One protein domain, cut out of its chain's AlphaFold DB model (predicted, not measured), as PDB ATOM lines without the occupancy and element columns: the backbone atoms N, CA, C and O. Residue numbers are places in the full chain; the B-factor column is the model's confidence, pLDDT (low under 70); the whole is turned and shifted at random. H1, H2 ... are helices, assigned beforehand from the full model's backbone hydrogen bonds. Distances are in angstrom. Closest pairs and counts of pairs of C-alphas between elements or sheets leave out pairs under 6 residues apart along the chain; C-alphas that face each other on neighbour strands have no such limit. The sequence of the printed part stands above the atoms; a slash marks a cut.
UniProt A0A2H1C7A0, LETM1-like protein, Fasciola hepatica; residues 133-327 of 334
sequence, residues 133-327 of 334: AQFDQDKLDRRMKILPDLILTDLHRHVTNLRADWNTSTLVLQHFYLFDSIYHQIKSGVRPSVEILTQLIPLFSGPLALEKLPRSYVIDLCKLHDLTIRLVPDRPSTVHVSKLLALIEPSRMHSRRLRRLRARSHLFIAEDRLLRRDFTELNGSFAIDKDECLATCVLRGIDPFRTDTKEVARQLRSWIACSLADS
ATOM      1  N   ALA A 133      35.718 160.976  13.845       83.56
ATOM      2  CA  ALA A 133      36.063 160.121  12.713       83.56
ATOM      3  C   ALA A 133      37.131 159.087  13.098       83.56
ATOM      4  O   ALA A 133      36.919 157.890  12.918       83.56
ATOM      5  N   GLN A 134      38.223 159.525  13.730       88.12
ATOM      6  CA  GLN A 134      39.292 158.631  14.176       88.12
ATOM      7  C   GLN A 134      38.792 157.599  15.199       88.12
ATOM      8  O   GLN A 134      39.177 156.434  15.167       88.12
ATOM      9  N   PHE A 135      37.949 158.008  16.147       87.25
ATOM     10  CA  PHE A 135      37.520 157.136  17.241       87.25
ATOM     11  C   PHE A 135      36.484 156.120  16.762       87.25
ATOM     12  O   PHE A 135      36.504 154.973  17.216       87.25
ATOM     13  N   ASP A 136      35.611 156.525  15.840       85.88
ATOM     14  CA  ASP A 136      34.664 155.642  15.166       85.88
ATOM     15  C   ASP A 136      35.378 154.641  14.260       85.88
ATOM     16  O   ASP A 136      35.044 153.457  14.297       85.88
ATOM     17  N   GLN A 137      36.392 155.085  13.513       88.50
ATOM     18  CA  GLN A 137      37.217 154.207  12.690       88.50
ATOM     19  C   GLN A 137      37.969 153.185  13.549       88.50
ATOM     20  O   GLN A 137      37.835 151.988  13.322       88.50
ATOM     21  N   ASP A 138      38.654 153.618  14.610       87.06
ATOM     22  CA  ASP A 138      39.327 152.718  15.555       87.06
ATOM     23  C   ASP A 138      38.361 151.708  16.184       87.06
ATOM     24  O   ASP A 138      38.715 150.563  16.478       87.06
ATOM     25  N   LYS A 139      37.135 152.150  16.477       84.19
ATOM     26  CA  LYS A 139      36.092 151.289  17.023       84.19
ATOM     27  C   LYS A 139      35.666 150.242  15.997       84.19
ATOM     28  O   LYS A 139      35.562 149.069  16.358       84.19
ATOM     29  N   LEU A 140      35.442 150.653  14.754       87.62
ATOM     30  CA  LEU A 140      35.093 149.758  13.663       87.62
ATOM     31  C   LEU A 140      36.222 148.760  13.389       87.62
ATOM     32  O   LEU A 140      35.965 147.562  13.386       87.62
ATOM     33  N   ASP A 141      37.467 149.219  13.271       87.44
ATOM     34  CA  ASP A 141      38.631 148.361  13.038       87.44
ATOM     35  C   ASP A 141      38.776 147.322  14.164       87.44
ATOM     36  O   ASP A 141      38.914 146.130  13.891       87.44
ATOM     37  N   ARG A 142      38.635 147.719  15.441       84.56
ATOM     38  CA  ARG A 142      38.626 146.767  16.573       84.56
ATOM     39  C   ARG A 142      37.514 145.727  16.457       84.56
ATOM     40  O   ARG A 142      37.751 144.554  16.746       84.56
ATOM     41  N   ARG A 143      36.314 146.153  16.059       85.38
ATOM     42  CA  ARG A 143      35.155 145.274  15.887       85.38
ATOM     43  C   ARG A 143      35.343 144.305  14.719       85.38
ATOM     44  O   ARG A 143      34.936 143.153  14.835       85.38
ATOM     45  N   MET A 144      35.963 144.757  13.631       86.25
ATOM     46  CA  MET A 144      36.060 144.018  12.371       86.25
ATOM     47  C   MET A 144      37.323 143.154  12.242       86.25
ATOM     48  O   MET A 144      37.364 142.293  11.371       86.25
ATOM     49  N   LYS A 145      38.333 143.327  13.106       84.50
ATOM     50  CA  LYS A 145      39.660 142.707  12.925       84.50
ATOM     51  C   LYS A 145      39.684 141.173  12.944       84.50
ATOM     52  O   LYS A 145      40.311 140.568  12.089       84.50
ATOM     53  N   ILE A 146      39.107 140.551  13.971       77.56
ATOM     54  CA  ILE A 146      39.234 139.092  14.218       77.56
ATOM     55  C   ILE A 146      37.866 138.468  14.473       77.56
ATOM     56  O   ILE A 146      37.571 137.354  14.053       77.56
ATOM     57  N   LEU A 147      37.018 139.203  15.183       83.06
ATOM     58  CA  LEU A 147      35.791 138.672  15.741       83.06
ATOM     59  C   LEU A 147      34.763 138.208  14.691       83.06
ATOM     60  O   LEU A 147      34.190 137.144  14.908       83.06
ATOM     61  N   PRO A 148      34.532 138.911  13.561       86.56
ATOM     62  CA  PRO A 148      33.590 138.438  12.546       86.56
ATOM     63  C   PRO A 148      34.032 137.120  11.909       86.56
ATOM     64  O   PRO A 148      33.207 136.235  11.709       86.56
ATOM     65  N   ASP A 149      35.331 136.977  11.636       89.25
ATOM     66  CA  ASP A 149      35.893 135.772  11.030       89.25
ATOM     67  C   ASP A 149      35.806 134.568  11.972       89.25
ATOM     68  O   ASP A 149      35.391 133.479  11.566       89.25
ATOM     69  N   LEU A 150      36.114 134.790  13.254       90.00
ATOM     70  CA  LEU A 150      35.963 133.792  14.309       90.00
ATOM     71  C   LEU A 150      34.505 133.338  14.434       90.00
ATOM     72  O   LEU A 150      34.237 132.142  14.400       90.00
ATOM     73  N   ILE A 151      33.566 134.286  14.521       92.19
ATOM     74  CA  ILE A 151      32.129 134.000  14.607       92.19
ATOM     75  C   ILE A 151      31.680 133.203  13.380       92.19
ATOM     76  O   ILE A 151      31.039 132.169  13.521       92.19
ATOM     77  N   LEU A 152      32.045 133.625  12.171       92.88
ATOM     78  CA  LEU A 152      31.643 132.923  10.955       92.88
ATOM     79  C   LEU A 152      32.197 131.486  10.911       92.88
ATOM     80  O   LEU A 152      31.475 130.553  10.561       92.88
ATOM     81  N   THR A 153      33.456 131.301  11.308       92.62
ATOM     82  CA  THR A 153      34.125 129.992  11.341       92.62
ATOM     83  C   THR A 153      33.533 129.075  12.414       92.62
ATOM     84  O   THR A 153      33.296 127.893  12.165       92.62
ATOM     85  N   ASP A 154      33.240 129.609  13.599       92.69
ATOM     86  CA  ASP A 154      32.606 128.864  14.686       92.69
ATOM     87  C   ASP A 154      31.166 128.472  14.340       92.69
ATOM     88  O   ASP A 154      30.746 127.353  14.642       92.69
ATOM     89  N   LEU A 155      30.423 129.356  13.664       93.38
ATOM     90  CA  LEU A 155      29.083 129.050  13.168       93.38
ATOM     91  C   LEU A 155      29.125 127.926  12.134       93.38
ATOM     92  O   LEU A 155      28.343 126.984  12.227       93.38
ATOM     93  N   HIS A 156      30.062 127.996  11.186       94.50
ATOM     94  CA  HIS A 156      30.258 126.950  10.189       94.50
ATOM     95  C   HIS A 156      30.601 125.604  10.839       94.50
ATOM     96  O   HIS A 156      29.946 124.608  10.541       94.50
ATOM     97  N   ARG A 157      31.514 125.579  11.820       93.12
ATOM     98  CA  ARG A 157      31.821 124.366  12.601       93.12
ATOM     99  C   ARG A 157      30.594 123.816  13.336       93.12
ATOM    100  O   ARG A 157      30.408 122.606  13.451       93.12
ATOM    101  N   HIS A 158      29.743 124.691  13.864       91.38
ATOM    102  CA  HIS A 158      28.510 124.263  14.516       91.38
ATOM    103  C   HIS A 158      27.526 123.643  13.512       91.38
ATOM    104  O   HIS A 158      26.963 122.585  13.784       91.38
ATOM    105  N   VAL A 159      27.383 124.242  12.327       92.44
ATOM    106  CA  VAL A 159      26.571 123.707  11.224       92.44
ATOM    107  C   VAL A 159      27.083 122.346  10.749       92.44
ATOM    108  O   VAL A 159      26.277 121.437  10.565       92.44
ATOM    109  N   THR A 160      28.398 122.161  10.595       91.69
ATOM    110  CA  THR A 160      28.966 120.862  10.190       91.69
ATOM    111  C   THR A 160      28.684 119.771  11.218       91.69
ATOM    112  O   THR A 160      28.360 118.649  10.841       91.69
ATOM    113  N   ASN A 161      28.732 120.105  12.511       90.50
ATOM    114  CA  ASN A 161      28.411 119.157  13.578       90.50
ATOM    115  C   ASN A 161      26.924 118.780  13.578       90.50
ATOM    116  O   ASN A 161      26.596 117.612  13.750       90.50
ATOM    117  N   LEU A 162      26.032 119.750  13.353       89.50
ATOM    118  CA  LEU A 162      24.595 119.488  13.242       89.50
ATOM    119  C   LEU A 162      24.260 118.651  12.003       89.50
ATOM    120  O   LEU A 162      23.399 117.787  12.068       89.50
ATOM    121  N   ARG A 163      24.961 118.863  10.882       88.62
ATOM    122  CA  ARG A 163      24.793 118.067   9.656       88.62
ATOM    123  C   ARG A 163      25.146 116.590   9.868       88.62
ATOM    124  O   ARG A 163      24.544 115.738   9.227       88.62
ATOM    125  N   ALA A 164      26.114 116.299  10.737       86.31
ATOM    126  CA  ALA A 164      26.517 114.933  11.070       86.31
ATOM    127  C   ALA A 164      25.510 114.202  11.981       86.31
ATOM    128  O   ALA A 164      25.647 112.998  12.189       86.31
ATOM    129  N   ASP A 165      24.510 114.905  12.523       86.25
ATOM    130  CA  ASP A 165      23.458 114.305  13.340       86.25
ATOM    131  C   ASP A 165      22.438 113.557  12.462       86.25
ATOM    132  O   ASP A 165      21.879 114.103  11.504       86.25
ATOM    133  N   TRP A 166      22.173 112.300  12.819       69.00
ATOM    134  CA  TRP A 166      21.337 111.352  12.077       69.00
ATOM    135  C   TRP A 166      19.848 111.730  12.060       69.00
ATOM    136  O   TRP A 166      19.103 111.246  11.212       69.00
ATOM    137  N   ASN A 167      19.416 112.627  12.952       80.38
ATOM    138  CA  ASN A 167      18.032 113.111  13.037       80.38
ATOM    139  C   ASN A 167      17.716 114.312  12.128       80.38
ATOM    140  O   ASN A 167      16.619 114.876  12.193       80.38
ATOM    141  N   THR A 168      18.655 114.746  11.288       80.81
ATOM    142  CA  THR A 168      18.471 115.952  10.475       80.81
ATOM    143  C   THR A 168      17.539 115.701   9.286       80.81
ATOM    144  O   THR A 168      17.838 114.913   8.393       80.81
ATOM    145  N   SER A 169      16.418 116.425   9.222       84.50
ATOM    146  CA  SER A 169      15.480 116.341   8.094       84.50
ATOM    147  C   SER A 169      16.105 116.808   6.770       84.50
ATOM    148  O   SER A 169      16.897 117.751   6.740       84.50
ATOM    149  N   THR A 170      15.662 116.229   5.649       84.69
ATOM    150  CA  THR A 170      16.129 116.557   4.284       84.69
ATOM    151  C   THR A 170      16.028 118.046   3.942       84.69
ATOM    152  O   THR A 170      16.957 118.618   3.374       84.69
ATOM    153  N   LEU A 171      14.945 118.710   4.360       84.06
ATOM    154  CA  LEU A 171      14.769 120.155   4.188       84.06
ATOM    155  C   LEU A 171      15.834 120.965   4.938       84.06
ATOM    156  O   LEU A 171      16.333 121.959   4.419       84.06
ATOM    157  N   VAL A 172      16.217 120.558   6.150       86.69
ATOM    158  CA  VAL A 172      17.251 121.254   6.938       86.69
ATOM    159  C   VAL A 172      18.633 121.037   6.315       86.69
ATOM    160  O   VAL A 172      19.415 121.983   6.233       86.69
ATOM    161  N   LEU A 173      18.902 119.837   5.785       88.44
ATOM    162  CA  LEU A 173      20.134 119.543   5.046       88.44
ATOM    163  C   LEU A 173      20.318 120.471   3.836       88.44
ATOM    164  O   LEU A 173      21.415 120.989   3.638       88.44
ATOM    165  N   GLN A 174      19.255 120.756   3.072       90.62
ATOM    166  CA  GLN A 174      19.319 121.703   1.950       90.62
ATOM    167  C   GLN A 174      19.773 123.101   2.404       90.62
ATOM    168  O   GLN A 174      20.661 123.697   1.793       90.62
ATOM    169  N   HIS A 175      19.223 123.603   3.514       91.50
ATOM    170  CA  HIS A 175      19.626 124.890   4.086       91.50
ATOM    171  C   HIS A 175      21.069 124.865   4.617       91.50
ATOM    172  O   HIS A 175      21.769 125.872   4.526       91.50
ATOM    173  N   PHE A 176      21.551 123.724   5.122       93.25
ATOM    174  CA  PHE A 176      22.954 123.572   5.509       93.25
ATOM    175  C   PHE A 176      23.910 123.607   4.315       93.25
ATOM    176  O   PHE A 176      24.994 124.167   4.455       93.25
ATOM    177  N   TYR A 177      23.556 123.030   3.163       92.06
ATOM    178  CA  TYR A 177      24.374 123.147   1.947       92.06
ATOM    179  C   TYR A 177      24.388 124.578   1.406       92.06
ATOM    180  O   TYR A 177      25.434 125.076   0.996       92.06
ATOM    181  N   LEU A 178      23.247 125.272   1.470       93.44
ATOM    182  CA  LEU A 178      23.169 126.690   1.123       93.44
ATOM    183  C   LEU A 178      24.042 127.555   2.046       93.44
ATOM    184  O   LEU A 178      24.724 128.466   1.589       93.44
ATOM    185  N   PHE A 179      24.052 127.261   3.347       94.62
ATOM    186  CA  PHE A 179      24.929 127.948   4.294       94.62
ATOM    187  C   PHE A 179      26.411 127.760   3.934       94.62
ATOM    188  O   PHE A 179      27.192 128.704   4.021       94.62
ATOM    189  N   ASP A 180      26.787 126.557   3.502       94.06
ATOM    190  CA  ASP A 180      28.149 126.203   3.089       94.06
ATOM    191  C   ASP A 180      28.624 127.032   1.890       94.06
ATOM    192  O   ASP A 180      29.700 127.635   1.903       94.06
ATOM    193  N   SER A 181      27.776 127.138   0.862       93.62
ATOM    194  CA  SER A 181      28.092 127.929  -0.327       93.62
ATOM    195  C   SER A 181      28.253 129.413   0.011       93.62
ATOM    196  O   SER A 181      29.206 130.045  -0.446       93.62
ATOM    197  N   ILE A 182      27.392 129.958   0.877       94.38
ATOM    198  CA  ILE A 182      27.500 131.337   1.373       94.38
ATOM    199  C   ILE A 182      28.777 131.528   2.199       94.38
ATOM    200  O   ILE A 182      29.466 132.533   2.032       94.38
ATOM    201  N   TYR A 183      29.119 130.580   3.071       94.81
ATOM    202  CA  TYR A 183      30.344 130.634   3.868       94.81
ATOM    203  C   TYR A 183      31.583 130.748   2.969       94.81
ATOM    204  O   TYR A 183      32.409 131.644   3.167       94.81
ATOM    205  N   HIS A 184      31.676 129.908   1.938       93.62
ATOM    206  CA  HIS A 184      32.777 129.955   0.977       93.62
ATOM    207  C   HIS A 184      32.788 131.236   0.136       93.62
ATOM    208  O   HIS A 184      33.865 131.781  -0.101       93.62
ATOM    209  N   GLN A 185      31.621 131.761  -0.258       93.75
ATOM    210  CA  GLN A 185      31.520 133.067  -0.923       93.75
ATOM    211  C   GLN A 185      32.055 134.199  -0.037       93.75
ATOM    212  O   GLN A 185      32.856 135.011  -0.490       93.75
ATOM    213  N   ILE A 186      31.674 134.232   1.241       92.50
ATOM    214  CA  ILE A 186      32.143 135.270   2.167       92.50
ATOM    215  C   ILE A 186      33.659 135.155   2.376       92.50
ATOM    216  O   ILE A 186      34.358 136.168   2.357       92.50
ATOM    217  N   LYS A 187      34.188 133.932   2.530       91.19
ATOM    218  CA  LYS A 187      35.633 133.690   2.687       91.19
ATOM    219  C   LYS A 187      36.442 134.050   1.438       91.19
ATOM    220  O   LYS A 187      37.590 134.460   1.580       91.19
ATOM    221  N   SER A 188      35.862 133.948   0.241       91.75
ATOM    222  CA  SER A 188      36.495 134.410  -1.003       91.75
ATOM    223  C   SER A 188      36.350 135.920  -1.246       91.75
ATOM    224  O   SER A 188      36.861 136.433  -2.238       91.75
ATOM    225  N   GLY A 189      35.682 136.649  -0.344       88.25
ATOM    226  CA  GLY A 189      35.452 138.091  -0.453       88.25
ATOM    227  C   GLY A 189      34.243 138.471  -1.314       88.25
ATOM    228  O   GLY A 189      33.991 139.659  -1.531       88.25
ATOM    229  N   VAL A 190      33.469 137.490  -1.787       89.88
ATOM    230  CA  VAL A 190      32.231 137.710  -2.539       89.88
ATOM    231  C   VAL A 190      31.085 138.010  -1.576       89.88
ATOM    232  O   VAL A 190      30.907 137.366  -0.543       89.88
ATOM    233  N   ARG A 191      30.270 139.010  -1.921       86.00
ATOM    234  CA  ARG A 191      29.105 139.399  -1.119       86.00
ATOM    235  C   ARG A 191      27.868 138.623  -1.584       86.00
ATOM    236  O   ARG A 191      27.491 138.781  -2.746       86.00
ATOM    237  N   PRO A 192      27.218 137.834  -0.712       90.12
ATOM    238  CA  PRO A 192      25.995 137.123  -1.069       90.12
ATOM    239  C   PRO A 192      24.841 138.108  -1.299       90.12
ATOM    240  O   PRO A 192      24.778 139.170  -0.671       90.12
ATOM    241  N   SER A 193      23.921 137.761  -2.203       89.88
ATOM    242  CA  SER A 193      22.739 138.587  -2.464       89.88
ATOM    243  C   SER A 193      21.717 138.472  -1.328       89.88
ATOM    244  O   SER A 193      21.689 137.490  -0.579       89.88
ATOM    245  N   VAL A 194      20.857 139.486  -1.199       89.62
ATOM    246  CA  VAL A 194      19.819 139.532  -0.157       89.62
ATOM    247  C   VAL A 194      18.880 138.331  -0.287       89.62
ATOM    248  O   VAL A 194      18.524 137.721   0.714       89.62
ATOM    249  N   GLU A 195      18.532 137.954  -1.513       89.31
ATOM    250  CA  GLU A 195      17.608 136.867  -1.846       89.31
ATOM    251  C   GLU A 195      18.138 135.492  -1.426       89.31
ATOM    252  O   GLU A 195      17.360 134.616  -1.058       89.31
ATOM    253  N   ILE A 196      19.458 135.291  -1.475       90.38
ATOM    254  CA  ILE A 196      20.089 134.047  -1.022       90.38
ATOM    255  C   ILE A 196      20.164 134.045   0.515       90.38
ATOM    256  O   ILE A 196      19.884 133.033   1.153       90.38
ATOM    257  N   LEU A 197      20.466 135.191   1.135       90.62
ATOM    258  CA  LEU A 197      20.522 135.310   2.595       90.62
ATOM    259  C   LEU A 197      19.160 135.082   3.265       90.62
ATOM    260  O   LEU A 197      19.098 134.456   4.322       90.62
ATOM    261  N   THR A 198      18.061 135.552   2.669       90.12
ATOM    262  CA  THR A 198      16.716 135.366   3.240       90.12
ATOM    263  C   THR A 198      16.266 133.909   3.236       90.12
ATOM    264  O   THR A 198      15.495 133.506   4.106       90.12
ATOM    265  N   GLN A 199      16.800 133.082   2.335       90.69
ATOM    266  CA  GLN A 199      16.550 131.642   2.344       90.69
ATOM    267  C   GLN A 199      17.140 130.957   3.581       90.69
ATOM    268  O   GLN A 199      16.651 129.904   3.967       90.69
ATOM    269  N   LEU A 200      18.132 131.550   4.261       90.88
ATOM    270  CA  LEU A 200      18.676 131.003   5.508       90.88
ATOM    271  C   LEU A 200      17.825 131.310   6.749       90.88
ATOM    272  O   LEU A 200      18.087 130.735   7.804       90.88
ATOM    273  N   ILE A 201      16.806 132.174   6.663       89.94
ATOM    274  CA  ILE A 201      15.962 132.544   7.816       89.94
ATOM    275  C   ILE A 201      15.429 131.316   8.584       89.94
ATOM    276  O   ILE A 201      15.585 131.288   9.807       89.94
ATOM    277  N   PRO A 202      14.879 130.264   7.936       89.25
ATOM    278  CA  PRO A 202      14.393 129.075   8.641       89.25
ATOM    279  C   PRO A 202      15.465 128.397   9.500       89.25
ATOM    280  O   PRO A 202      15.156 127.848  10.558       89.25
ATOM    281  N   LEU A 203      16.731 128.471   9.081       90.94
ATOM    282  CA  LEU A 203      17.851 127.901   9.816       90.94
ATOM    283  C   LEU A 203      18.086 128.640  11.141       90.94
ATOM    284  O   LEU A 203      18.275 128.001  12.176       90.94
ATOM    285  N   PHE A 204      17.990 129.970  11.124       90.06
ATOM    286  CA  PHE A 204      18.124 130.832  12.304       90.06
ATOM    287  C   PHE A 204      16.855 130.913  13.164       90.06
ATOM    288  O   PHE A 204      16.944 131.283  14.329       90.06
ATOM    289  N   SER A 205      15.689 130.521  12.644       86.62
ATOM    290  CA  SER A 205      14.488 130.279  13.463       86.62
ATOM    291  C   SER A 205      14.465 128.879  14.095       86.62
ATOM    292  O   SER A 205      13.688 128.628  15.012       86.62
ATOM    293  N   GLY A 206      15.278 127.944  13.589       87.69
ATOM    294  CA  GLY A 206      15.229 126.527  13.944       87.69
ATOM    295  C   GLY A 206      16.486 126.048  14.677       87.69
ATOM    296  O   GLY A 206      16.599 126.262  15.887       87.69
ATOM    297  N   PRO A 207      17.392 125.311  14.011       89.56
ATOM    298  CA  PRO A 207      18.579 124.727  14.643       89.56
ATOM    299  C   PRO A 207      19.614 125.767  15.097       89.56
ATOM    300  O   PRO A 207      20.269 125.551  16.110       89.56
ATOM    301  N   LEU A 208      19.718 126.910  14.412       91.19
ATOM    302  CA  LEU A 208      20.626 128.012  14.760       91.19
ATOM    303  C   LEU A 208      19.922 129.147  15.519       91.19
ATOM    304  O   LEU A 208      20.404 130.282  15.532       91.19
ATOM    305  N   ALA A 209      18.777 128.854  16.142       91.00
ATOM    306  CA  ALA A 209      18.085 129.804  17.003       91.00
ATOM    307  C   ALA A 209      19.006 130.280  18.133       91.00
ATOM    308  O   ALA A 209      19.806 129.508  18.665       91.00
ATOM    309  N   LEU A 210      18.886 131.554  18.514       90.12
ATOM    310  CA  LEU A 210      19.793 132.224  19.452       90.12
ATOM    311  C   LEU A 210      19.932 131.470  20.792       90.12
ATOM    312  O   LEU A 210      20.979 131.523  21.431       90.12
ATOM    313  N   GLU A 211      18.887 130.752  21.201       89.88
ATOM    314  CA  GLU A 211      18.787 129.949  22.423       89.88
ATOM    315  C   GLU A 211      19.548 128.622  22.346       89.88
ATOM    316  O   GLU A 211      19.914 128.070  23.381       89.88
ATOM    317  N   LYS A 212      19.764 128.105  21.134       90.50
ATOM    318  CA  LYS A 212      20.448 126.831  20.871       90.50
ATOM    319  C   LYS A 212      21.943 127.014  20.612       90.50
ATOM    320  O   LYS A 212      22.682 126.035  20.563       90.50
ATOM    321  N   LEU A 213      22.399 128.260  20.471       90.81
ATOM    322  CA  LEU A 213      23.793 128.560  20.178       90.81
ATOM    323  C   LEU A 213      24.709 128.321  21.393       90.81
ATOM    324  O   LEU A 213      24.331 128.608  22.536       90.81
ATOM    325  N   PRO A 214      25.959 127.875  21.166       89.56
ATOM    326  CA  PRO A 214      26.937 127.696  22.232       89.56
ATOM    327  C   PRO A 214      27.184 128.975  23.044       89.56
ATOM    328  O   PRO A 214      27.172 130.097  22.534       89.56
ATOM    329  N   ARG A 215      27.499 128.816  24.336       88.50
ATOM    330  CA  ARG A 215      27.750 129.957  25.238       88.50
ATOM    331  C   ARG A 215      28.916 130.837  24.782       88.50
ATOM    332  O   ARG A 215      28.828 132.052  24.953       88.50
ATOM    333  N   SER A 216      29.983 130.241  24.247       86.94
ATOM    334  CA  SER A 216      31.139 130.952  23.682       86.94
ATOM    335  C   SER A 216      30.707 131.853  22.528       86.94
ATOM    336  O   SER A 216      30.922 133.059  22.582       86.94
ATOM    337  N   TYR A 217      29.954 131.292  21.583       90.56
ATOM    338  CA  TYR A 217      29.409 132.010  20.437       90.56
ATOM    339  C   TYR A 217      28.563 133.223  20.854       90.56
ATOM    340  O   TYR A 217      28.742 134.332  20.356       90.56
ATOM    341  N   VAL A 218      27.687 133.058  21.851       91.50
ATOM    342  CA  VAL A 218      26.864 134.159  22.385       91.50
ATOM    343  C   VAL A 218      27.708 135.254  23.052       91.50
ATOM    344  O   VAL A 218      27.367 136.438  22.971       91.50
ATOM    345  N   ILE A 219      28.814 134.894  23.714       88.75
ATOM    346  CA  ILE A 219      29.759 135.874  24.274       88.75
ATOM    347  C   ILE A 219      30.417 136.675  23.151       88.75
ATOM    348  O   ILE A 219      30.516 137.898  23.265       88.75
ATOM    349  N   ASP A 220      30.839 136.009  22.084       89.56
ATOM    350  CA  ASP A 220      31.512 136.649  20.960       89.56
ATOM    351  C   ASP A 220      30.553 137.535  20.157       89.56
ATOM    352  O   ASP A 220      30.905 138.670  19.838       89.56
ATOM    353  N   LEU A 221      29.289 137.134  19.993       91.56
ATOM    354  CA  LEU A 221      28.233 138.024  19.496       91.56
ATOM    355  C   LEU A 221      28.054 139.263  20.385       91.56
ATOM    356  O   LEU A 221      27.956 140.384  19.885       91.56
ATOM    357  N   CYS A 222      28.037 139.105  21.712       90.06
ATOM    358  CA  CYS A 222      27.961 140.253  22.620       90.06
ATOM    359  C   CYS A 222      29.157 141.201  22.451       90.06
ATOM    360  O   CYS A 222      28.942 142.411  22.390       90.06
ATOM    361  N   LYS A 223      30.386 140.674  22.328       87.38
ATOM    362  CA  LYS A 223      31.582 141.482  22.024       87.38
ATOM    363  C   LYS A 223      31.414 142.230  20.704       87.38
ATOM    364  O   LYS A 223      31.691 143.422  20.652       87.38
ATOM    365  N   LEU A 224      30.917 141.548  19.669       88.94
ATOM    366  CA  LEU A 224      30.751 142.119  18.335       88.94
ATOM    367  C   LEU A 224      29.770 143.286  18.358       88.94
ATOM    368  O   LEU A 224      29.949 144.246  17.623       88.94
ATOM    369  N   HIS A 225      28.745 143.231  19.204       87.50
ATOM    370  CA  HIS A 225      27.748 144.291  19.333       87.50
ATOM    371  C   HIS A 225      28.061 145.323  20.433       87.50
ATOM    372  O   HIS A 225      27.167 146.090  20.800       87.50
ATOM    373  N   ASP A 226      29.296 145.357  20.953       83.38
ATOM    374  CA  ASP A 226      29.732 146.211  22.073       83.38
ATOM    375  C   ASP A 226      28.831 146.102  23.317       83.38
ATOM    376  O   ASP A 226      28.633 147.061  24.070       83.38
ATOM    377  N   LEU A 227      28.230 144.932  23.538       84.56
ATOM    378  CA  LEU A 227      27.375 144.691  24.691       84.56
ATOM    379  C   LEU A 227      28.239 144.313  25.889       84.56
ATOM    380  O   LEU A 227      29.152 143.494  25.795       84.56
ATOM    381  N   THR A 228      27.930 144.878  27.056       72.44
ATOM    382  CA  THR A 228      28.652 144.539  28.284       72.44
ATOM    383  C   THR A 228      28.462 143.055  28.617       72.44
ATOM    384  O   THR A 228      27.342 142.556  28.739       72.44
ATOM    385  N   ILE A 229      29.574 142.332  28.748       69.44
ATOM    386  CA  ILE A 229      29.594 140.883  29.036       69.44
ATOM    387  C   ILE A 229      29.640 140.629  30.546       69.44
ATOM    388  O   ILE A 229      29.197 139.575  31.014       69.44
ATOM    389  N   ARG A 230      30.177 141.607  31.291       60.38
ATOM    390  CA  ARG A 230      30.302 141.622  32.751       60.38
ATOM    391  C   ARG A 230      29.192 142.468  33.387       60.38
ATOM    392  O   ARG A 230      28.588 143.323  32.737       60.38
ATOM    393  N   LEU A 231      28.910 142.163  34.652       50.22
ATOM    394  CA  LEU A 231      27.850 142.755  35.466       50.22
ATOM    395  C   LEU A 231      27.987 144.282  35.546       50.22
ATOM    396  O   LEU A 231      29.006 144.792  35.995       50.22
ATOM    397  N   VAL A 232      26.920 144.988  35.177       47.62
ATOM    398  CA  VAL A 232      26.556 146.242  35.844       47.62
ATOM    399  C   VAL A 232      25.377 145.851  36.736       47.62
ATOM    400  O   VAL A 232      24.416 145.283  36.202       47.62
ATOM    401  N   PRO A 233      25.462 146.008  38.068       44.84
ATOM    402  CA  PRO A 233      24.338 145.717  38.944       44.84
ATOM    403  C   PRO A 233      23.164 146.615  38.550       44.84
ATOM    404  O   PRO A 233      23.299 147.834  38.439       44.84
ATOM    405  N   ASP A 234      22.023 145.992  38.286       42.81
ATOM    406  CA  ASP A 234      20.786 146.697  37.971       42.81
ATOM    407  C   ASP A 234      20.244 147.265  39.287       42.81
ATOM    408  O   ASP A 234      19.627 146.535  40.053       42.81
ATOM    409  N   ARG A 235      20.554 148.543  39.552       45.91
ATOM    410  CA  ARG A 235      20.225 149.333  40.757       45.91
ATOM    411  C   ARG A 235      20.727 148.745  42.095       45.91
ATOM    412  O   ARG A 235      20.498 147.579  42.401       45.91
ATOM    413  N   PRO A 236      21.329 149.557  42.984       39.72
ATOM    414  CA  PRO A 236      21.508 149.156  44.369       39.72
ATOM    415  C   PRO A 236      20.160 149.315  45.082       39.72
ATOM    416  O   PRO A 236      19.914 150.318  45.745       39.72
ATOM    417  N   SER A 237      19.244 148.361  44.920       47.28
ATOM    418  CA  SER A 237      18.282 148.129  45.994       47.28
ATOM    419  C   SER A 237      18.992 147.299  47.057       47.28
ATOM    420  O   SER A 237      19.795 146.418  46.752       47.28
ATOM    421  N   THR A 238      18.761 147.656  48.312       51.91
ATOM    422  CA  THR A 238      19.280 147.020  49.525       51.91
ATOM    423  C   THR A 238      19.129 145.500  49.455       51.91
ATOM    424  O   THR A 238      18.045 144.963  49.690       51.91
ATOM    425  N   VAL A 239      20.186 144.787  49.069       49.56
ATOM    426  CA  VAL A 239      20.107 143.355  48.786       49.56
ATOM    427  C   VAL A 239      21.314 142.624  49.375       49.56
ATOM    428  O   VAL A 239      22.464 142.946  49.094       49.56
ATOM    429  N   HIS A 240      20.998 141.612  50.189       56.38
ATOM    430  CA  HIS A 240      21.909 140.635  50.781       56.38
ATOM    431  C   HIS A 240      22.915 140.063  49.769       56.38
ATOM    432  O   HIS A 240      22.556 139.714  48.639       56.38
ATOM    433  N   VAL A 241      24.153 139.866  50.229       50.66
ATOM    434  CA  VAL A 241      25.290 139.296  49.482       50.66
ATOM    435  C   VAL A 241      24.930 137.987  48.756       50.66
ATOM    436  O   VAL A 241      25.390 137.757  47.641       50.66
ATOM    437  N   SER A 242      24.024 137.174  49.307       49.81
ATOM    438  CA  SER A 242      23.538 135.929  48.689       49.81
ATOM    439  C   SER A 242      22.813 136.133  47.348       49.81
ATOM    440  O   SER A 242      23.014 135.360  46.413       49.81
ATOM    441  N   LYS A 243      22.028 137.207  47.184       53.62
ATOM    442  CA  LYS A 243      21.404 137.554  45.890       53.62
ATOM    443  C   LYS A 243      22.424 138.133  44.902       53.62
ATOM    444  O   LYS A 243      22.249 137.962  43.698       53.62
ATOM    445  N   LEU A 244      23.491 138.768  45.395       51.12
ATOM    446  CA  LEU A 244      24.605 139.285  44.589       51.12
ATOM    447  C   LEU A 244      25.482 138.138  44.046       51.12
ATOM    448  O   LEU A 244      25.886 138.165  42.887       51.12
ATOM    449  N   LEU A 245      25.669 137.070  44.826       49.56
ATOM    450  CA  LEU A 245      26.286 135.820  44.370       49.56
ATOM    451  C   LEU A 245      25.386 135.067  43.376       49.56
ATOM    452  O   LEU A 245      25.856 134.632  42.327       49.56
ATOM    453  N   ALA A 246      24.072 135.031  43.612       50.78
ATOM    454  CA  ALA A 246      23.106 134.476  42.658       50.78
ATOM    455  C   ALA A 246      22.980 135.306  41.359       50.78
ATOM    456  O   ALA A 246      22.388 134.862  40.379       50.78
ATOM    457  N   LEU A 247      23.507 136.534  41.326       51.31
ATOM    458  CA  LEU A 247      23.653 137.375  40.130       51.31
ATOM    459  C   LEU A 247      24.869 136.955  39.274       51.31
ATOM    460  O   LEU A 247      24.916 137.285  38.087       51.31
ATOM    461  N   ILE A 248      25.813 136.211  39.864       52.97
ATOM    462  CA  ILE A 248      27.047 135.697  39.247       52.97
ATOM    463  C   ILE A 248      26.850 134.261  38.693       52.97
ATOM    464  O   ILE A 248      27.731 133.717  38.031       52.97
ATOM    465  N   GLU A 249      25.668 133.654  38.860       56.09
ATOM    466  CA  GLU A 249      25.351 132.330  38.296       56.09
ATOM    467  C   GLU A 249      25.525 132.276  36.757       56.09
ATOM    468  O   GLU A 249      24.887 133.058  36.033       56.09
ATOM    469  N   PRO A 250      26.307 131.317  36.217       59.41
ATOM    470  CA  PRO A 250      26.586 131.215  34.779       59.41
ATOM    471  C   PRO A 250      25.340 131.088  33.889       59.41
ATOM    472  O   PRO A 250      25.311 131.629  32.780       59.41
ATOM    473  N   SER A 251      24.293 130.406  34.365       61.25
ATOM    474  CA  SER A 251      23.019 130.230  33.651       61.25
ATOM    475  C   SER A 251      22.274 131.561  33.493       61.25
ATOM    476  O   SER A 251      21.919 131.954  32.381       61.25
ATOM    477  N   ARG A 252      22.131 132.323  34.583       64.19
ATOM    478  CA  ARG A 252      21.497 133.651  34.575       64.19
ATOM    479  C   ARG A 252      22.287 134.654  33.746       64.19
ATOM    480  O   ARG A 252      21.685 135.511  33.094       64.19
ATOM    481  N   MET A 253      23.618 134.549  33.729       73.56
ATOM    482  CA  MET A 253      24.462 135.356  32.846       73.56
ATOM    483  C   MET A 253      24.177 135.075  31.370       73.56
ATOM    484  O   MET A 253      24.062 136.015  30.584       73.56
ATOM    485  N   HIS A 254      24.025 133.805  30.990       83.06
ATOM    486  CA  HIS A 254      23.704 133.437  29.615       83.06
ATOM    487  C   HIS A 254      22.328 133.978  29.199       83.06
ATOM    488  O   HIS A 254      22.247 134.738  28.236       83.06
ATOM    489  N   SER A 255      21.274 133.739  29.985       83.44
ATOM    490  CA  SER A 255      19.933 134.276  29.698       83.44
ATOM    491  C   SER A 255      19.901 135.810  29.635       83.44
ATOM    492  O   SER A 255      19.130 136.393  28.873       83.44
ATOM    493  N   ARG A 256      20.743 136.508  30.409       82.69
ATOM    494  CA  ARG A 256      20.904 137.971  30.307       82.69
ATOM    495  C   ARG A 256      21.555 138.401  28.998       82.69
ATOM    496  O   ARG A 256      21.091 139.371  28.406       82.69
ATOM    497  N   ARG A 257      22.598 137.703  28.540       88.00
ATOM    498  CA  ARG A 257      23.244 137.974  27.243       88.00
ATOM    499  C   ARG A 257      22.265 137.772  26.091       88.00
ATOM    500  O   ARG A 257      22.139 138.668  25.264       88.00
ATOM    501  N   LEU A 258      21.496 136.679  26.113       90.19
ATOM    502  CA  LEU A 258      20.425 136.432  25.141       90.19
ATOM    503  C   LEU A 258      19.405 137.579  25.133       90.19
ATOM    504  O   LEU A 258      19.135 138.154  24.083       90.19
ATOM    505  N   ARG A 259      18.902 137.994  26.307       86.25
ATOM    506  CA  ARG A 259      17.977 139.140  26.411       86.25
ATOM    507  C   ARG A 259      18.570 140.436  25.860       86.25
ATOM    508  O   ARG A 259      17.863 141.172  25.183       86.25
ATOM    509  N   ARG A 260      19.851 140.718  26.121       86.88
ATOM    510  CA  ARG A 260      20.539 141.910  25.592       86.88
ATOM    511  C   ARG A 260      20.687 141.859  24.073       86.88
ATOM    512  O   ARG A 260      20.444 142.872  23.426       86.88
ATOM    513  N   LEU A 261      21.035 140.702  23.514       90.38
ATOM    514  CA  LEU A 261      21.111 140.501  22.065       90.38
ATOM    515  C   LEU A 261      19.736 140.658  21.404       90.38
ATOM    516  O   LEU A 261      19.634 141.383  20.420       90.38
ATOM    517  N   ARG A 262      18.668 140.094  21.985       89.06
ATOM    518  CA  ARG A 262      17.292 140.298  21.490       89.06
ATOM    519  C   ARG A 262      16.848 141.758  21.587       89.06
ATOM    520  O   ARG A 262      16.307 142.312  20.641       89.06
ATOM    521  N   ALA A 263      17.106 142.422  22.713       85.00
ATOM    522  CA  ALA A 263      16.796 143.845  22.847       85.00
ATOM    523  C   ALA A 263      17.546 144.678  21.793       85.00
ATOM    524  O   ALA A 263      16.982 145.603  21.209       85.00
ATOM    525  N   ARG A 264      18.805 144.317  21.509       88.06
ATOM    526  CA  ARG A 264      19.616 144.953  20.472       88.06
ATOM    527  C   ARG A 264      19.066 144.705  19.066       88.06
ATOM    528  O   ARG A 264      19.033 145.654  18.289       88.06
ATOM    529  N   SER A 265      18.612 143.491  18.752       88.81
ATOM    530  CA  SER A 265      18.019 143.184  17.445       88.81
ATOM    531  C   SER A 265      16.690 143.911  17.234       88.81
ATOM    532  O   SER A 265      16.497 144.508  16.180       88.81
ATOM    533  N   HIS A 266      15.810 143.967  18.242       87.19
ATOM    534  CA  HIS A 266      14.570 144.753  18.158       87.19
ATOM    535  C   HIS A 266      14.839 146.236  17.907       87.19
ATOM    536  O   HIS A 266      14.135 146.862  17.119       87.19
ATOM    537  N   LEU A 267      15.875 146.787  18.545       87.56
ATOM    538  CA  LEU A 267      16.279 148.168  18.319       87.56
ATOM    539  C   LEU A 267      16.748 148.390  16.875       87.56
ATOM    540  O   LEU A 267      16.334 149.369  16.261       87.56
ATOM    541  N   PHE A 268      17.560 147.484  16.320       89.56
ATOM    542  CA  PHE A 268      17.981 147.566  14.914       89.56
ATOM    543  C   PHE A 268      16.799 147.471  13.962       89.56
ATOM    544  O   PHE A 268      16.687 148.305  13.077       89.56
ATOM    545  N   ILE A 269      15.876 146.537  14.189       89.75
ATOM    546  CA  ILE A 269      14.678 146.386  13.355       89.75
ATOM    547  C   ILE A 269      13.820 147.659  13.389       89.75
ATOM    548  O   ILE A 269      13.327 148.092  12.348       89.75
ATOM    549  N   ALA A 270      13.632 148.267  14.563       88.56
ATOM    550  CA  ALA A 270      12.888 149.519  14.687       88.56
ATOM    551  C   ALA A 270      13.584 150.671  13.937       88.56
ATOM    552  O   ALA A 270      12.933 151.384  13.173       88.56
ATOM    553  N   GLU A 271      14.907 150.810  14.088       88.69
ATOM    554  CA  GLU A 271      15.715 151.814  13.380       88.69
ATOM    555  C   GLU A 271      15.678 151.579  11.853       88.69
ATOM    556  O   GLU A 271      15.394 152.501  11.092       88.69
ATOM    557  N   ASP A 272      15.847 150.333  11.399       90.94
ATOM    558  CA  ASP A 272      15.846 149.935   9.986       90.94
ATOM    559  C   ASP A 272      14.493 150.183   9.302       90.94
ATOM    560  O   ASP A 272      14.457 150.563   8.131       90.94
ATOM    561  N   ARG A 273      13.365 150.044  10.016       88.88
ATOM    562  CA  ARG A 273      12.038 150.407   9.478       88.88
ATOM    563  C   ARG A 273      11.931 151.893   9.173       88.88
ATOM    564  O   ARG A 273      11.405 152.253   8.120       88.88
ATOM    565  N   LEU A 274      12.424 152.736  10.079       87.12
ATOM    566  CA  LEU A 274      12.426 154.183   9.885       87.12
ATOM    567  C   LEU A 274      13.399 154.587   8.778       87.12
ATOM    568  O   LEU A 274      13.067 155.432   7.957       87.12
ATOM    569  N   LEU A 275      14.581 153.969   8.721       87.00
ATOM    570  CA  LEU A 275      15.540 154.199   7.638       87.00
ATOM    571  C   LEU A 275      14.943 153.819   6.280       87.00
ATOM    572  O   LEU A 275      15.056 154.589   5.330       87.00
ATOM    573  N   ARG A 276      14.253 152.673   6.187       87.50
ATOM    574  CA  ARG A 276      13.573 152.255   4.953       87.50
ATOM    575  C   ARG A 276      12.534 153.277   4.501       87.50
ATOM    576  O   ARG A 276      12.478 153.564   3.312       87.50
ATOM    577  N   ARG A 277      11.717 153.798   5.424       83.56
ATOM    578  CA  ARG A 277      10.690 154.798   5.096       83.56
ATOM    579  C   ARG A 277      11.318 156.045   4.476       83.56
ATOM    580  O   ARG A 277      10.913 156.449   3.395       83.56
ATOM    581  N   ASP A 278      12.355 156.573   5.109       81.25
ATOM    582  CA  ASP A 278      13.042 157.766   4.622       81.25
ATOM    583  C   ASP A 278      13.730 157.538   3.272       81.25
ATOM    584  O   ASP A 278      13.661 158.395   2.395       81.25
ATOM    585  N   PHE A 279      14.343 156.368   3.053       78.75
ATOM    586  CA  PHE A 279      14.899 156.029   1.740       78.75
ATOM    587  C   PHE A 279      13.839 156.056   0.631       78.75
ATOM    588  O   PHE A 279      14.153 156.471  -0.487       78.75
ATOM    589  N   THR A 280      12.611 155.624   0.928       76.38
ATOM    590  CA  THR A 280      11.488 155.651  -0.020       76.38
ATOM    591  C   THR A 280      10.983 157.074  -0.262       76.38
ATOM    592  O   THR A 280      10.763 157.443  -1.410       76.38
ATOM    593  N   GLU A 281      10.830 157.883   0.788       71.44
ATOM    594  CA  GLU A 281      10.305 159.257   0.695       71.44
ATOM    595  C   GLU A 281      11.237 160.205  -0.079       71.44
ATOM    596  O   GLU A 281      10.782 161.161  -0.701       71.44
ATOM    597  N   LEU A 282      12.543 159.929  -0.083       65.81
ATOM    598  CA  LEU A 282      13.568 160.820  -0.639       65.81
ATOM    599  C   LEU A 282      14.155 160.331  -1.968       65.81
ATOM    600  O   LEU A 282      15.274 160.714  -2.324       65.81
ATOM    601  N   ASN A 283      13.450 159.449  -2.689       61.56
ATOM    602  CA  ASN A 283      13.924 158.825  -3.936       61.56
ATOM    603  C   ASN A 283      15.347 158.246  -3.814       61.56
ATOM    604  O   ASN A 283      16.151 158.276  -4.746       61.56
ATOM    605  N   GLY A 284      15.681 157.718  -2.635       57.66
ATOM    606  CA  GLY A 284      16.974 157.115  -2.372       57.66
ATOM    607  C   GLY A 284      18.116 158.067  -1.993       57.66
ATOM    608  O   GLY A 284      19.239 157.582  -1.821       57.66
ATOM    609  N   SER A 285      17.860 159.366  -1.837       57.78
ATOM    610  CA  SER A 285      18.822 160.313  -1.266       57.78
ATOM    611  C   SER A 285      18.837 160.245   0.267       57.78
ATOM    612  O   SER A 285      17.816 159.990   0.904       57.78
ATOM    613  N   PHE A 286      19.998 160.479   0.879       59.28
ATOM    614  CA  PHE A 286      20.118 160.617   2.329       59.28
ATOM    615  C   PHE A 286      19.672 162.026   2.750       59.28
ATOM    616  O   PHE A 286      20.463 162.956   2.658       59.28
ATOM    617  N   ALA A 287      18.458 162.199   3.282       58.28
ATOM    618  CA  ALA A 287      18.152 163.365   4.138       58.28
ATOM    619  C   ALA A 287      18.424 163.063   5.620       58.28
ATOM    620  O   ALA A 287      17.823 163.647   6.520       58.28
ATOM    621  N   ILE A 288      19.312 162.103   5.870       64.06
ATOM    622  CA  ILE A 288      19.813 161.777   7.199       64.06
ATOM    623  C   ILE A 288      20.992 162.704   7.463       64.06
ATOM    624  O   ILE A 288      21.832 162.898   6.581       64.06
ATOM    625  N   ASP A 289      21.063 163.253   8.673       73.75
ATOM    626  CA  ASP A 289      22.242 163.990   9.107       73.75
ATOM    627  C   ASP A 289      23.509 163.141   8.901       73.75
ATOM    628  O   ASP A 289      23.516 161.924   9.128       73.75
ATOM    629  N   LYS A 290      24.593 163.772   8.444       74.25
ATOM    630  CA  LYS A 290      25.818 163.055   8.062       74.25
ATOM    631  C   LYS A 290      26.376 162.259   9.244       74.25
ATOM    632  O   LYS A 290      26.779 161.109   9.067       74.25
ATOM    633  N   ASP A 291      26.340 162.830  10.447       73.75
ATOM    634  CA  ASP A 291      26.828 162.174  11.662       73.75
ATOM    635  C   ASP A 291      25.950 160.977  12.062       73.75
ATOM    636  O   ASP A 291      26.470 159.942  12.491       73.75
ATOM    637  N   GLU A 292      24.630 161.076  11.881       76.62
ATOM    638  CA  GLU A 292      23.698 159.973  12.131       76.62
ATOM    639  C   GLU A 292      23.903 158.829  11.126       76.62
ATOM    640  O   GLU A 292      23.967 157.662  11.529       76.62
ATOM    641  N   CYS A 293      24.094 159.140   9.840       78.50
ATOM    642  CA  CYS A 293      24.393 158.147   8.808       78.50
ATOM    643  C   CYS A 293      25.698 157.394   9.113       78.50
ATOM    644  O   CYS A 293      25.735 156.161   9.058       78.50
ATOM    645  N   LEU A 294      26.757 158.117   9.496       81.75
ATOM    646  CA  LEU A 294      28.034 157.524   9.899       81.75
ATOM    647  C   LEU A 294      27.862 156.589  11.101       81.75
ATOM    648  O   LEU A 294      28.275 155.429  11.050       81.75
ATOM    649  N   ALA A 295      27.194 157.058  12.159       81.69
ATOM    650  CA  ALA A 295      26.948 156.256  13.355       81.69
ATOM    651  C   ALA A 295      26.132 154.989  13.043       81.69
ATOM    652  O   ALA A 295      26.437 153.910  13.556       81.69
ATOM    653  N   THR A 296      25.128 155.115  12.175       86.25
ATOM    654  CA  THR A 296      24.261 154.026  11.699       86.25
ATOM    655  C   THR A 296      25.055 152.957  10.951       86.25
ATOM    656  O   THR A 296      24.861 151.764  11.209       86.25
ATOM    657  N   CYS A 297      25.977 153.373  10.078       88.94
ATOM    658  CA  CYS A 297      26.845 152.480   9.309       88.94
ATOM    659  C   CYS A 297      27.836 151.737  10.211       88.94
ATOM    660  O   CYS A 297      27.869 150.505  10.209       88.94
ATOM    661  N   VAL A 298      28.564 152.467  11.063       87.94
ATOM    662  CA  VAL A 298      29.553 151.892  11.996       87.94
ATOM    663  C   VAL A 298      28.904 150.854  12.915       87.94
ATOM    664  O   VAL A 298      29.456 149.784  13.183       87.94
ATOM    665  N   LEU A 299      27.683 151.126  13.372       86.19
ATOM    666  CA  LEU A 299      26.915 150.223  14.222       86.19
ATOM    667  C   LEU A 299      26.435 148.953  13.496       86.19
ATOM    668  O   LEU A 299      26.279 147.914  14.145       86.19
ATOM    669  N   ARG A 300      26.321 148.980  12.169       89.25
ATOM    670  CA  ARG A 300      26.054 147.805  11.320       89.25
ATOM    671  C   ARG A 300      27.334 147.124  10.814       89.25
ATOM    672  O   ARG A 300      27.255 146.070  10.202       89.25
ATOM    673  N   GLY A 301      28.510 147.667  11.143       88.62
ATOM    674  CA  GLY A 301      29.802 147.129  10.698       88.62
ATOM    675  C   GLY A 301      30.155 147.501   9.255       88.62
ATOM    676  O   GLY A 301      31.070 146.920   8.684       88.62
ATOM    677  N   ILE A 302      29.431 148.456   8.671       89.94
ATOM    678  CA  ILE A 302      29.732 149.043   7.367       89.94
ATOM    679  C   ILE A 302      30.812 150.104   7.585       89.94
ATOM    680  O   ILE A 302      30.707 150.874   8.540       89.94
ATOM    681  N   ASP A 303      31.830 150.146   6.722       89.56
ATOM    682  CA  ASP A 303      32.907 151.143   6.773       89.56
ATOM    683  C   ASP A 303      32.578 152.351   5.885       89.56
ATOM    684  O   ASP A 303      32.744 152.273   4.661       89.56
ATOM    685  N   PRO A 304      32.122 153.478   6.469       87.00
ATOM    686  CA  PRO A 304      31.831 154.676   5.703       87.00
ATOM    687  C   PRO A 304      33.066 155.549   5.438       87.00
ATOM    688  O   PRO A 304      32.941 156.557   4.750       87.00
ATOM    689  N   PHE A 305      34.233 155.226   6.007       84.88
ATOM    690  CA  PHE A 305      35.424 156.079   5.948       84.88
ATOM    691  C   PHE A 305      36.323 155.748   4.758       84.88
ATOM    692  O   PHE A 305      36.976 156.637   4.218       84.88
ATOM    693  N   ARG A 306      36.362 154.474   4.348       83.06
ATOM    694  CA  ARG A 306      37.193 153.992   3.227       83.06
ATOM    695  C   ARG A 306      36.420 153.792   1.921       83.06
ATOM    696  O   ARG A 306      37.022 153.478   0.900       83.06
ATOM    697  N   THR A 307      35.100 153.956   1.951       81.62
ATOM    698  CA  THR A 307      34.192 153.561   0.867       81.62
ATOM    699  C   THR A 307      33.469 154.773   0.280       81.62
ATOM    700  O   THR A 307      33.127 155.700   1.012       81.62
ATOM    701  N   ASP A 308      33.185 154.760  -1.027       85.94
ATOM    702  CA  ASP A 308      32.370 155.807  -1.658       85.94
ATOM    703  C   ASP A 308      30.952 155.868  -1.060       85.94
ATOM    704  O   ASP A 308      30.329 154.853  -0.748       85.94
ATOM    705  N   THR A 309      30.411 157.080  -0.956       82.12
ATOM    706  CA  THR A 309      29.085 157.378  -0.399       82.12
ATOM    707  C   THR A 309      27.958 156.586  -1.064       82.12
ATOM    708  O   THR A 309      27.065 156.095  -0.367       82.12
ATOM    709  N   LYS A 310      28.003 156.395  -2.391       83.38
ATOM    710  CA  LYS A 310      27.005 155.597  -3.126       83.38
ATOM    711  C   LYS A 310      27.064 154.123  -2.740       83.38
ATOM    712  O   LYS A 310      26.033 153.472  -2.577       83.38
ATOM    713  N   GLU A 311      28.272 153.608  -2.564       87.00
ATOM    714  CA  GLU A 311      28.513 152.222  -2.185       87.00
ATOM    715  C   GLU A 311      28.125 151.965  -0.718       87.00
ATOM    716  O   GLU A 311      27.483 150.956  -0.425       87.00
ATOM    717  N   VAL A 312      28.396 152.910   0.189       87.44
ATOM    718  CA  VAL A 312      27.895 152.877   1.578       87.44
ATOM    719  C   VAL A 312      26.364 152.851   1.600       87.44
ATOM    720  O   VAL A 312      25.771 152.038   2.311       87.44
ATOM    721  N   ALA A 313      25.713 153.678   0.774       84.50
ATOM    722  CA  ALA A 313      24.258 153.677   0.623       84.50
ATOM    723  C   ALA A 313      23.731 152.310   0.188       84.50
ATOM    724  O   ALA A 313      22.773 151.790   0.763       84.50
ATOM    725  N   ARG A 314      24.373 151.713  -0.819       86.88
ATOM    726  CA  ARG A 314      24.004 150.402  -1.353       86.88
ATOM    727  C   ARG A 314      24.148 149.308  -0.294       86.88
ATOM    728  O   ARG A 314      23.235 148.499  -0.135       86.88
ATOM    729  N   GLN A 315      25.248 149.310   0.462       89.44
ATOM    730  CA  GLN A 315      25.476 148.360   1.555       89.44
ATOM    731  C   GLN A 315      24.438 148.515   2.667       89.44
ATOM    732  O   GLN A 315      23.876 147.522   3.126       89.44
ATOM    733  N   LEU A 316      24.124 149.751   3.055       89.50
ATOM    734  CA  LEU A 316      23.122 150.012   4.080       89.50
ATOM    735  C   LEU A 316      21.719 149.579   3.630       89.50
ATOM    736  O   LEU A 316      20.990 148.971   4.410       89.50
ATOM    737  N   ARG A 317      21.348 149.811   2.365       89.06
ATOM    738  CA  ARG A 317      20.078 149.315   1.806       89.06
ATOM    739  C   ARG A 317      20.001 147.794   1.808       89.06
ATOM    740  O   ARG A 317      18.972 147.247   2.194       89.06
ATOM    741  N   SER A 318      21.079 147.120   1.407       89.75
ATOM    742  CA  SER A 318      21.159 145.657   1.440       89.75
ATOM    743  C   SER A 318      21.006 145.127   2.869       89.75
ATOM    744  O   SER A 318      20.197 144.228   3.094       89.75
ATOM    745  N   TRP A 319      21.672 145.751   3.848       91.38
ATOM    746  CA  TRP A 319      21.508 145.427   5.267       91.38
ATOM    747  C   TRP A 319      20.055 145.571   5.729       91.38
ATOM    748  O   TRP A 319      19.501 144.649   6.324       91.38
ATOM    749  N   ILE A 320      19.422 146.712   5.442       91.31
ATOM    750  CA  ILE A 320      18.033 146.993   5.834       91.31
ATOM    751  C   ILE A 320      17.080 145.975   5.199       91.31
ATOM    752  O   ILE A 320      16.181 145.470   5.872       91.31
ATOM    753  N   ALA A 321      17.280 145.639   3.923       90.00
ATOM    754  CA  ALA A 321      16.476 144.637   3.234       90.00
ATOM    755  C   ALA A 321      16.588 143.262   3.914       90.00
ATOM    756  O   ALA A 321      15.562 142.660   4.232       90.00
ATOM    757  N   CYS A 322      17.809 142.813   4.231       89.25
ATOM    758  CA  CYS A 322      18.037 141.584   4.995       89.25
ATOM    759  C   CYS A 322      17.393 141.637   6.387       89.25
ATOM    760  O   CYS A 322      16.676 140.715   6.768       89.25
ATOM    761  N   SER A 323      17.609 142.718   7.146       90.44
ATOM    762  CA  SER A 323      17.106 142.835   8.519       90.44
ATOM    763  C   SER A 323      15.580 142.851   8.591       90.44
ATOM    764  O   SER A 323      15.003 142.407   9.585       90.44
ATOM    765  N   LEU A 324      14.907 143.391   7.573       89.88
ATOM    766  CA  LEU A 324      13.451 143.504   7.561       89.88
ATOM    767  C   LEU A 324      12.748 142.285   6.964       89.88
ATOM    768  O   LEU A 324      11.554 142.121   7.230       89.88
ATOM    769  N   ALA A 325      13.462 141.424   6.237       85.56
ATOM    770  CA  ALA A 325      12.907 140.213   5.635       85.56
ATOM    771  C   ALA A 325      12.303 139.245   6.670       85.56
ATOM    772  O   ALA A 325      11.243 138.674   6.429       85.56
ATOM    773  N   ASP A 326      12.914 139.123   7.855       70.88
ATOM    774  CA  ASP A 326      12.418 138.263   8.944       70.88
ATOM    775  C   ASP A 326      11.461 138.990   9.917       70.88
ATOM    776  O   ASP A 326      10.764 138.403  10.749       70.88
ATOM    777  N   SER A 327      11.361 140.316   9.799       65.81
ATOM    778  CA  SER A 327      10.656 141.149  10.781       65.81
ATOM    779  C   SER A 327       9.133 140.922  10.836       65.81
ATOM    780  O   SER A 327       8.475 141.385  11.770       65.81
TER     781      SER A 327
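This is residues 133 to 327 of the 334 residues of the protein "LETM1-like protein" of Fasciola hepatica (UniProt A0A2H1C7A0). What shape do these atoms make? One long helix, H8, has H6 packed on its first half and H10 packed at a slant on its second half; H6 lies between H8 and H2, and the helical hairpin of H2 and H3 reaches away from H8. H9 sits between H1 and H10, the short H4 joins H10, and residues 235 to 243 stick out beyond the first end of H8. What is it built of, and how large is it? The printed part has 195 residues with ten named helices, H1 to H10 in chain order, and no named strand, so its class is all helix. It is compact, with a radius of gyration of the C-alphas of 19.1 A, and spans 57 by 49 by 30 A.

Where do the first helices run? H1 is residues 133 to 144, 16.1 A long from C-alpha 133 at (36.063, 160.121, 12.713). H2, residues 147 to 163, is 24.1 A long, and H3, residues 170 to 187, is 26.0 A long. What follows them? H4 is residues 194 to 198, 6.2 A long, and H5 is residues 201 to 205, 6.3 A long. H6 is residues 215 to 224, 14.3 A long, and H7 is residues 241 to 245, 6.3 A long. Where do the last helices lie? H8, residues 250 to 281, is the longest helix, 47.0 A from C-alpha 250 at (26.586, 131.215, 34.779) to C-alpha 281 at (10.305, 159.257, 0.695). H9 is residues 290 to 300, 15.6 A long, and H10 is residues 309 to 325, 24.3 A long, ending with C-alpha 325 at (12.907, 140.213, 5.635).

How do the first helices stand? H1 and H2 meet only through their link, while H1, with residues 136 to 140 alone, only just touches H9, with 3 pairs of C-alphas within 8 A, the closest being Leu 140 and Val 298 at 6.2 A. H2 and H3 form a helical hairpin at a shallow tilt of 27 degrees, opposite ways, and their closest C-alphas are those of Arg 163 and Leu 173, 6.7 A apart. Residues 172 to 176 of H3 only just touch H5, with 3 pairs of C-alphas within 8 A, the closest being His 175 and Leu 203 at 6.7 A. What does H6 touch? H6 touches H2 at a shallow tilt of 30 degrees, opposite ways, with the C-alphas of Leu 147 and Leu 224 closest at 6.6 A. It touches residues 254 to 261 of H8 at a steep tilt of 41 degrees, the same way, with the C-alphas of Cys 222 and Leu 261 closest at 6.9 A. What meets at H10? H10 is the hub, and its residues 317 to 324 touch residues 269 to 276 of H8 at a steep tilt of 61 degrees, opposite ways, with the C-alphas of Asp 272 and Ile 320 closest at 5.5 A. It touches H4, the C-alphas of Val 194 and Cys 322 being closest at 5.8 A, and only just touches H9, with 3 pairs of C-alphas within 8 A, the closest being Cys 297 and Leu 316 at 6.9 A. How do the backbones run? In H1 to H10 every O i to N i+4 pair is within hydrogen-bond range.

How far does it reach? The two C-alphas farthest apart are those of His 240 and Asn 283, 58.2 A. What stands free, and is there a cut? Residues 235 to 243, of which 241 to 243 belong to H7, stand free, and H7 touches no helix. The printed part has no cut, and the link from H6 to H7, 16 residues, is long. Where is confidence low? The mean pLDDT of the printed part is 82.0, and it is under 70 at residue 166, residues 229 to 252, residues 282 to 288 and residue 327.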